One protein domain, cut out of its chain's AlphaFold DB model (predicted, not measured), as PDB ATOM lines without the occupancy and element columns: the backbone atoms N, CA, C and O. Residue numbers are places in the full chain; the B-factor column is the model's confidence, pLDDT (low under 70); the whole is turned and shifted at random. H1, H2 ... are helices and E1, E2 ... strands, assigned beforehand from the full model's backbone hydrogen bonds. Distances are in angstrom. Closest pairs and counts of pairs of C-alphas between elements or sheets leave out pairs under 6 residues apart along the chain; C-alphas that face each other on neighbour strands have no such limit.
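This is residues 30 to 88 of the 90 residues of the protein "Peptidase C1A papain" of Galbibacter marinus (UniProt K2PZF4). A small, strongly twisted sheet of three strands, E1, E2 and E3, has the short helix H1 at the end of E3, grazing the sheet, and a long tail without named elements runs away from them. Residues 81 to 87 of that tail stick out. The printed part has 59 residues, with three named strands and one named helix in the order E1, E2, E3, H1; the sheet runs E1 - E2 - E3, antiparallel throughout. The class is mixed, helices and strands, though under half of the residues are in named elements. The whole is loose, with a radius of gyration of the C-alphas of 13.3 A, and spans 39 by 29 by 20 A.

Strand E1, residues 32 to 38, is an edge strand and forms a hairpin with the inner strand E2, residues 44 to 49. They are antiparallel, with 146 degrees between their directions; N 34 and O 47 are 2.9 A apart and N 45 and O 37 also 2.9 A, both within hydrogen-bond range. E2 forms a second hairpin with E3, residues 61 to 65, the other edge strand. These two are antiparallel as well, at 146 degrees; N 46 and O 64 are 2.8 A apart and N 62 and O 48 also 2.8 A, within hydrogen-bond range. E1, E2 and E3 make a meander, each strand the antiparallel neighbour of the one before. Helix H1, residues 66 to 72, is on the sheet but only grazes it, with its residues 66 to 69. The closest C-alphas of E2 and H1 are those of Tyr 45 and Lys 66, 6.7 A apart. In H1 every O i to N i+4 pair is within hydrogen-bond range.

E1 begins with C-alpha 32 at (5.881, 7.286, 17.551) and is 17.9 A long to C-alpha 38. E2 is 16.4 A long, from Lys 44 to Lys 49. E3 runs 13.3 A from Tyr 61 to Thr 65, whose C-alpha is at (6.043, 21.420, 18.903). H1 is 10.1 A long, from Lys 66 to Lys 72, and ends with C-alpha 72 at (12.651, 18.538, 10.915).

The two C-alphas farthest apart are those of Gly 55 and Asp 86, at 41.4 A. The printed part has no cut. The link from E2 to E3 is long, with 11 residues, while those from E1 to E2 and from E3 to H1 are tight. Residues 73 to 88 hold no named element, and their C-alphas lie 10 to 23 A from the mean of the C-alphas. The mean pLDDT of the printed part is 80.4, and residues 30 to 37 are under 70, the model's low confidence.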
ATOM      1  N   ARG A  30      13.209   6.460  14.488       51.97
ATOM      2  CA  ARG A  30      11.802   6.093  14.354       51.97
ATOM      3  C   ARG A  30      11.081   6.432  15.654       51.97
ATOM      4  O   ARG A  30      11.204   5.729  16.651       51.97
ATOM      5  N   CYS A  31      10.320   7.509  15.616       60.06
ATOM      6  CA  CYS A  31       9.565   8.024  16.744       60.06
ATOM      7  C   CYS A  31       8.069   7.770  16.533       60.06
ATOM      8  O   CYS A  31       7.559   7.942  15.426       60.06
ATOM      9  N   ARG A  32       7.351   7.373  17.591       63.56
ATOM     10  CA  ARG A  32       5.881   7.286  17.551       63.56
ATOM     11  C   ARG A  32       5.287   8.600  18.040       63.56
ATOM     12  O   ARG A  32       5.563   9.002  19.170       63.56
ATOM     13  N   LEU A  33       4.468   9.222  17.196       60.84
ATOM     14  CA  LEU A  33       3.687  10.408  17.525       60.84
ATOM     15  C   LEU A  33       2.408   9.998  18.268       60.84
ATOM     16  O   LEU A  33       1.639   9.184  17.760       60.84
ATOM     17  N   LEU A  34       2.189  10.549  19.457       65.31
ATOM     18  CA  LEU A  34       0.958  10.415  20.236       65.31
ATOM     19  C   LEU A  34       0.317  11.806  20.379       65.31
ATOM     20  O   LEU A  34       1.023  12.811  20.532       65.31
ATOM     21  N   GLU A  35      -1.012  11.888  20.284       64.12
ATOM     22  CA  GLU A  35      -1.707  13.180  20.251       64.12
ATOM     23  C   GLU A  35      -1.921  13.818  21.640       64.12
ATOM     24  O   GLU A  35      -2.473  13.207  22.550       64.12
ATOM     25  N   ARG A  36      -1.569  15.117  21.682       60.34
ATOM     26  CA  ARG A  36      -2.027  16.238  22.533       60.34
ATOM     27  C   ARG A  36      -1.609  16.270  24.007       60.34
ATOM     28  O   ARG A  36      -2.377  15.938  24.901       60.34
ATOM     29  N   GLY A  37      -0.456  16.902  24.243       65.00
ATOM     30  CA  GLY A  37      -0.190  17.668  25.468       65.00
ATOM     31  C   GLY A  37      -0.408  19.171  25.237       65.00
ATOM     32  O   GLY A  37      -0.204  19.666  24.124       65.00
ATOM     33  N   LYS A  38      -0.823  19.908  26.272       76.69
ATOM     34  CA  LYS A  38      -0.824  21.380  26.290       76.69
ATOM     35  C   LYS A  38       0.117  21.865  27.386       76.69
ATOM     36  O   LYS A  38       0.170  21.241  28.442       76.69
ATOM     37  N   ASP A  39       0.829  22.960  27.143       80.00
ATOM     38  CA  ASP A  39       1.513  23.681  28.221       80.00
ATOM     39  C   ASP A  39       0.548  24.627  28.962       80.00
ATOM     40  O   ASP A  39      -0.628  24.765  28.604       80.00
ATOM     41  N   GLN A  40       1.062  25.316  29.983       80.25
ATOM     42  CA  GLN A  40       0.339  26.325  30.761       80.25
ATOM     43  C   GLN A  40      -0.211  27.496  29.923       80.25
ATOM     44  O   GLN A  40      -1.110  28.200  30.369       80.25
ATOM     45  N   ASN A  41       0.289  27.681  28.698       81.31
ATOM     46  CA  ASN A  41      -0.088  28.744  27.768       81.31
ATOM     47  C   ASN A  41      -0.985  28.226  26.626       81.31
ATOM     48  O   ASN A  41      -1.130  28.892  25.601       81.31
ATOM     49  N   ASN A  42      -1.584  27.036  26.772       80.12
ATOM     50  CA  ASN A  42      -2.390  26.359  25.748       80.12
ATOM     51  C   ASN A  42      -1.643  26.024  24.443       80.12
ATOM     52  O   ASN A  42      -2.275  25.644  23.445       80.12
ATOM     53  N   LYS A  43      -0.311  26.100  24.428       80.94
ATOM     54  CA  LYS A  43       0.486  25.714  23.268       80.94
ATOM     55  C   LYS A  43       0.439  24.199  23.121       80.94
ATOM     56  O   LYS A  43       0.601  23.454  24.086       80.94
ATOM     57  N   LYS A  44       0.164  23.737  21.902       81.69
ATOM     58  CA  LYS A  44       0.002  22.313  21.590       81.69
ATOM     59  C   LYS A  44       1.358  21.662  21.342       81.69
ATOM     60  O   LYS A  44       2.137  22.136  20.514       81.69
ATOM     61  N   TYR A  45       1.569  20.529  21.997       83.62
ATOM     62  CA  TYR A  45       2.730  19.670  21.822       83.62
ATOM     63  C   TYR A  45       2.285  18.285  21.369       83.62
ATOM     64  O   TYR A  45       1.215  17.789  21.737       83.62
ATOM     65  N   TYR A  46       3.148  17.651  20.595       84.00
ATOM     66  CA  TYR A  46       3.076  16.235  20.312       84.00
ATOM     67  C   TYR A  46       3.999  15.480  21.251       84.00
ATOM     68  O   TYR A  46       5.137  15.897  21.487       84.00
ATOM     69  N   ILE A  47       3.510  14.358  21.763       84.88
ATOM     70  CA  ILE A  47       4.296  13.479  22.614       84.88
ATOM     71  C   ILE A  47       4.968  12.460  21.703       84.88
ATOM     72  O   ILE A  47       4.318  11.763  20.925       84.88
ATOM     73  N   VAL A  48       6.285  12.394  21.786       82.38
ATOM     74  CA  VAL A  48       7.122  11.540  20.963       82.38
ATOM     75  C   VAL A  48       7.752  10.484  21.851       82.38
ATOM     76  O   VAL A  48       8.539  10.806  22.736       82.38
ATOM     77  N   LYS A  49       7.428   9.211  21.609       82.50
ATOM     78  CA  LYS A  49       8.155   8.110  22.249       82.50
ATOM     79  C   LYS A  49       9.522   7.966  21.588       82.50
ATOM     80  O   LYS A  49       9.594   7.740  20.379       82.50
ATOM     81  N   ASN A  50      10.568   8.064  22.395       80.44
ATOM     82  CA  ASN A  50      11.952   7.905  21.987       80.44
ATOM     83  C   ASN A  50      12.479   6.492  22.334       80.44
ATOM     84  O   ASN A  50      11.861   5.763  23.110       80.44
ATOM     85  N   SER A  51      13.613   6.091  21.755       78.94
ATOM     86  CA  SER A  51      14.279   4.797  21.963       78.94
ATOM     87  C   SER A  51      15.626   4.904  22.693       78.94
ATOM     88  O   SER A  51      16.435   3.987  22.618       78.94
ATOM     89  N   TRP A  52      15.878   5.999  23.417       80.50
ATOM     90  CA  TRP A  52      17.091   6.201  24.234       80.50
ATOM     91  C   TRP A  52      16.969   5.675  25.679       80.50
ATOM     92  O   TRP A  52      17.709   6.098  26.562       80.50
ATOM     93  N   GLY A  53      16.015   4.781  25.948       82.62
ATOM     94  CA  GLY A  53      15.677   4.355  27.310       82.62
ATOM     95  C   GLY A  53      14.850   5.397  28.073       82.62
ATOM     96  O   GLY A  53      14.282   6.312  27.478       82.62
ATOM     97  N   THR A  54      14.749   5.240  29.396       85.81
ATOM     98  CA  THR A  54      13.864   6.035  30.272       85.81
ATOM     99  C   THR A  54      14.594   7.075  31.125       85.81
ATOM    100  O   THR A  54      13.966   7.745  31.935       85.81
ATOM    101  N   GLY A  55      15.905   7.246  30.939       83.00
ATOM    102  CA  GLY A  55      16.738   8.136  31.760       83.00
ATOM    103  C   GLY A  55      16.582   9.637  31.489       83.00
ATOM    104  O   GLY A  55      17.327  10.423  32.062       83.00
ATOM    105  N   ASN A  56      15.672  10.051  30.602       82.50
ATOM    106  CA  ASN A  56      15.398  11.468  30.358       82.50
ATOM    107  C   ASN A  56      14.330  12.013  31.328       82.50
ATOM    108  O   ASN A  56      13.607  11.249  31.969       82.50
ATOM    109  N   ASP A  57      14.176  13.340  31.358       82.19
ATOM    110  CA  ASP A  57      13.228  14.073  32.223       82.19
ATOM    111  C   ASP A  57      11.754  13.621  32.077       82.19
ATOM    112  O   ASP A  57      10.900  13.973  32.890       82.19
ATOM    113  N   HIS A  58      11.433  12.841  31.040       83.44
ATOM    114  CA  HIS A  58      10.081  12.396  30.707       83.44
ATOM    115  C   HIS A  58      10.002  10.887  30.426       83.44
ATOM    116  O   HIS A  58       9.206  10.459  29.591       83.44
ATOM    117  N   GLN A  59      10.818  10.070  31.098       85.25
ATOM    118  CA  GLN A  59      10.723   8.601  31.081       85.25
ATOM    119  C   GLN A  59      10.702   7.966  29.675       85.25
ATOM    120  O   GLN A  59       9.956   7.031  29.391       85.25
ATOM    121  N   GLY A  60      11.534   8.477  28.770       83.00
ATOM    122  CA  GLY A  60      11.655   8.020  27.384       83.00
ATOM    123  C   GLY A  60      10.726   8.729  26.399       83.00
ATOM    124  O   GLY A  60      10.720   8.394  25.212       83.00
ATOM    125  N   TYR A  61       9.974   9.732  26.847       83.44
ATOM    126  CA  TYR A  61       9.148  10.579  25.991       83.44
ATOM    127  C   TYR A  61       9.799  11.943  25.747       83.44
ATOM    128  O   TYR A  61      10.682  12.380  26.481       83.44
ATOM    129  N   LEU A  62       9.388  12.612  24.677       84.38
ATOM    130  CA  LEU A  62       9.771  13.976  24.329       84.38
ATOM    131  C   LEU A  62       8.509  14.770  23.994       84.38
ATOM    132  O   LEU A  62       7.584  14.235  23.389       84.38
ATOM    133  N   TYR A  63       8.491  16.054  24.338       84.62
ATOM    134  CA  TYR A  63       7.422  16.973  23.955       84.62
ATOM    135  C   TYR A  63       7.928  17.868  22.834       84.62
ATOM    136  O   TYR A  63       8.882  18.625  23.010       84.62
ATOM    137  N   VAL A  64       7.307  17.759  21.664       84.88
ATOM    138  CA  VAL A  64       7.787  18.392  20.433       84.88
ATOM    139  C   VAL A  64       6.687  19.259  19.845       84.88
ATOM    140  O   VAL A  64       5.528  18.855  19.767       84.88
ATOM    141  N   THR A  65       7.029  20.472  19.431       86.69
ATOM    142  CA  THR A  65       6.043  21.420  18.903       86.69
ATOM    143  C   THR A  65       5.725  21.143  17.443       86.69
ATOM    144  O   THR A  65       6.493  20.499  16.721       86.69
ATOM    145  N   LYS A  66       4.584  21.663  16.981       83.94
ATOM    146  CA  LYS A  66       4.172  21.535  15.578       83.94
ATOM    147  C   LYS A  66       5.233  22.086  14.620       83.94
ATOM    148  O   LYS A  66       5.542  21.417  13.638       83.94
ATOM    149  N   ASN A  67       5.822  23.249  14.911       85.88
ATOM    150  CA  ASN A  67       6.794  23.873  14.009       85.88
ATOM    151  C   ASN A  67       8.083  23.050  13.936       85.88
ATOM    152  O   ASN A  67       8.636  22.879  12.852       85.88
ATOM    153  N   HIS A  68       8.518  22.460  15.054       84.75
ATOM    154  CA  HIS A  68       9.670  21.562  15.051       84.75
ATOM    155  C   HIS A  68       9.416  20.314  14.189       84.75
ATOM    156  O   HIS A  68      10.276  19.936  13.393       84.75
ATOM    157  N   ILE A  69       8.229  19.701  14.288       83.25
ATOM    158  CA  ILE A  69       7.853  18.556  13.442       83.25
ATOM    159  C   ILE A  69       7.823  18.950  11.965       83.25
ATOM    160  O   ILE A  69       8.417  18.248  11.150       83.25
ATOM    161  N   LEU A  70       7.184  20.072  11.617       83.75
ATOM    162  CA  LEU A  70       7.101  20.552  10.233       83.75
ATOM    163  C   LEU A  70       8.484  20.808   9.631       83.75
ATOM    164  O   LEU A  70       8.715  20.488   8.470       83.75
ATOM    165  N   LEU A  71       9.403  21.367  10.418       84.12
ATOM    166  CA  LEU A  71      10.727  21.733   9.938       84.12
ATOM    167  C   LEU A  71      11.677  20.533   9.806       84.12
ATOM    168  O   LEU A  71      12.486  20.500   8.881       84.12
ATOM    169  N   LYS A  72      11.623  19.583  10.748       82.38
ATOM    170  CA  LYS A  72      12.651  18.538  10.915       82.38
ATOM    171  C   LYS A  72      12.213  17.129  10.501       82.38
ATOM    172  O   LYS A  72      13.034  16.219  10.530       82.38
ATOM    173  N   THR A  73      10.943  16.919  10.151       82.94
ATOM    174  CA  THR A  73      10.457  15.597   9.719       82.94
ATOM    175  C   THR A  73      10.686  15.398   8.225       82.94
ATOM    176  O   THR A  73      10.222  16.200   7.411       82.94
ATOM    177  N   ASN A  74      11.339  14.287   7.877       81.56
ATOM    178  CA  ASN A  74      11.646  13.925   6.490       81.56
ATOM    179  C   ASN A  74      10.617  12.966   5.896       81.56
ATOM    180  O   ASN A  74      10.143  13.170   4.785       81.56
ATOM    181  N   SER A  75      10.240  11.940   6.652       79.56
ATOM    182  CA  SER A  75       9.232  10.968   6.247       79.56
ATOM    183  C   SER A  75       8.403  10.526   7.449       79.56
ATOM    184  O   SER A  75       8.866  10.541   8.591       79.56
ATOM    185  N   LEU A  76       7.154  10.154   7.181       81.75
ATOM    186  CA  LEU A  76       6.221   9.601   8.153       81.75
ATOM    187  C   LEU A  76       5.653   8.306   7.576       81.75
ATOM    188  O   LEU A  76       5.277   8.258   6.408       81.75
ATOM    189  N   PHE A  77       5.566   7.277   8.411       82.56
ATOM    190  CA  PHE A  77       4.811   6.070   8.101       82.56
ATOM    191  C   PHE A  77       3.517   6.102   8.901       82.56
ATOM    192  O   PHE A  77       3.536   6.296  10.117       82.56
ATOM    193  N   LEU A  78       2.401   5.906   8.214       83.81
ATOM    194  CA  LEU A  78       1.072   5.853   8.799       83.81
ATOM    195  C   LEU A  78       0.261   4.742   8.135       83.81
ATOM    196  O   LEU A  78       0.565   4.323   7.017       83.81
ATOM    197  N   ASN A  79      -0.752   4.244   8.844       86.62
ATOM    198  CA  ASN A  79      -1.755   3.369   8.242       86.62
ATOM    199  C   ASN A  79      -2.475   4.152   7.125       86.62
ATOM    200  O   ASN A  79      -2.771   5.332   7.310       86.62
ATOM    201  N   LYS A  80      -2.752   3.508   5.982       86.00
ATOM    202  CA  LYS A  80      -3.494   4.112   4.865       86.00
ATOM    203  C   LYS A  80      -4.854   4.661   5.311       86.00
ATOM    204  O   LYS A  80      -5.233   5.731   4.864       86.00
ATOM    205  N   GLU A  81      -5.524   3.991   6.245       87.88
ATOM    206  CA  GLU A  81      -6.807   4.419   6.826       87.88
ATOM    207  C   GLU A  81      -6.706   5.720   7.639       87.88
ATOM    208  O   GLU A  81      -7.713   6.374   7.890       87.88
ATOM    209  N   ALA A  82      -5.498   6.116   8.060       86.50
ATOM    210  CA  ALA A  82      -5.259   7.373   8.766       86.50
ATOM    211  C   ALA A  82      -4.992   8.556   7.816       86.50
ATOM    212  O   ALA A  82      -4.844   9.686   8.284       86.50
ATOM    213  N   VAL A  83      -4.886   8.314   6.503       85.88
ATOM    214  CA  VAL A  83      -4.717   9.370   5.501       85.88
ATOM    215  C   VAL A  83      -6.108   9.847   5.064       85.88
ATOM    216  O   VAL A  83      -6.904   9.029   4.606       85.88
ATOM    217  N   PRO A  84      -6.418  11.150   5.171       88.56
ATOM    218  CA  PRO A  84      -7.644  11.715   4.616       88.56
ATOM    219  C   PRO A  84      -7.845  11.354   3.134       88.56
ATOM    220  O   PRO A  84      -6.902  11.395   2.339       88.56
ATOM    221  N   ASN A  85      -9.079  10.996   2.760       86.25
ATOM    222  CA  ASN A  85      -9.410  10.497   1.416       86.25
ATOM    223  C   ASN A  85      -9.089  11.497   0.289       86.25
ATOM    224  O   ASN A  85      -8.822  11.090  -0.834       86.25
ATOM    225  N   ASP A  86      -9.096  12.797   0.575       89.25
ATOM    226  CA  ASP A  86      -8.741  13.870  -0.359       89.25
ATOM    227  C   ASP A  86      -7.239  13.914  -0.699       89.25
ATOM    228  O   ASP A  86      -6.860  14.406  -1.766       89.25
ATOM    229  N   ILE A  87      -6.394  13.369   0.182       85.75
ATOM    230  CA  ILE A  87      -4.941  13.244  -0.010       85.75
ATOM    231  C   ILE A  87      -4.591  11.928  -0.722       85.75
ATOM    232  O   ILE A  87      -3.636  11.884  -1.499       85.75
ATOM    233  N   LEU A  88      -5.364  10.860  -0.493       80.81
ATOM    234  CA  LEU A  88      -5.220   9.569  -1.173       80.81
ATOM    235  C   LEU A  88      -5.726   9.646  -2.624       80.81
ATOM    236  O   LEU A  88      -6.743   9.056  -2.975       80.81
TER     237      LEU A  88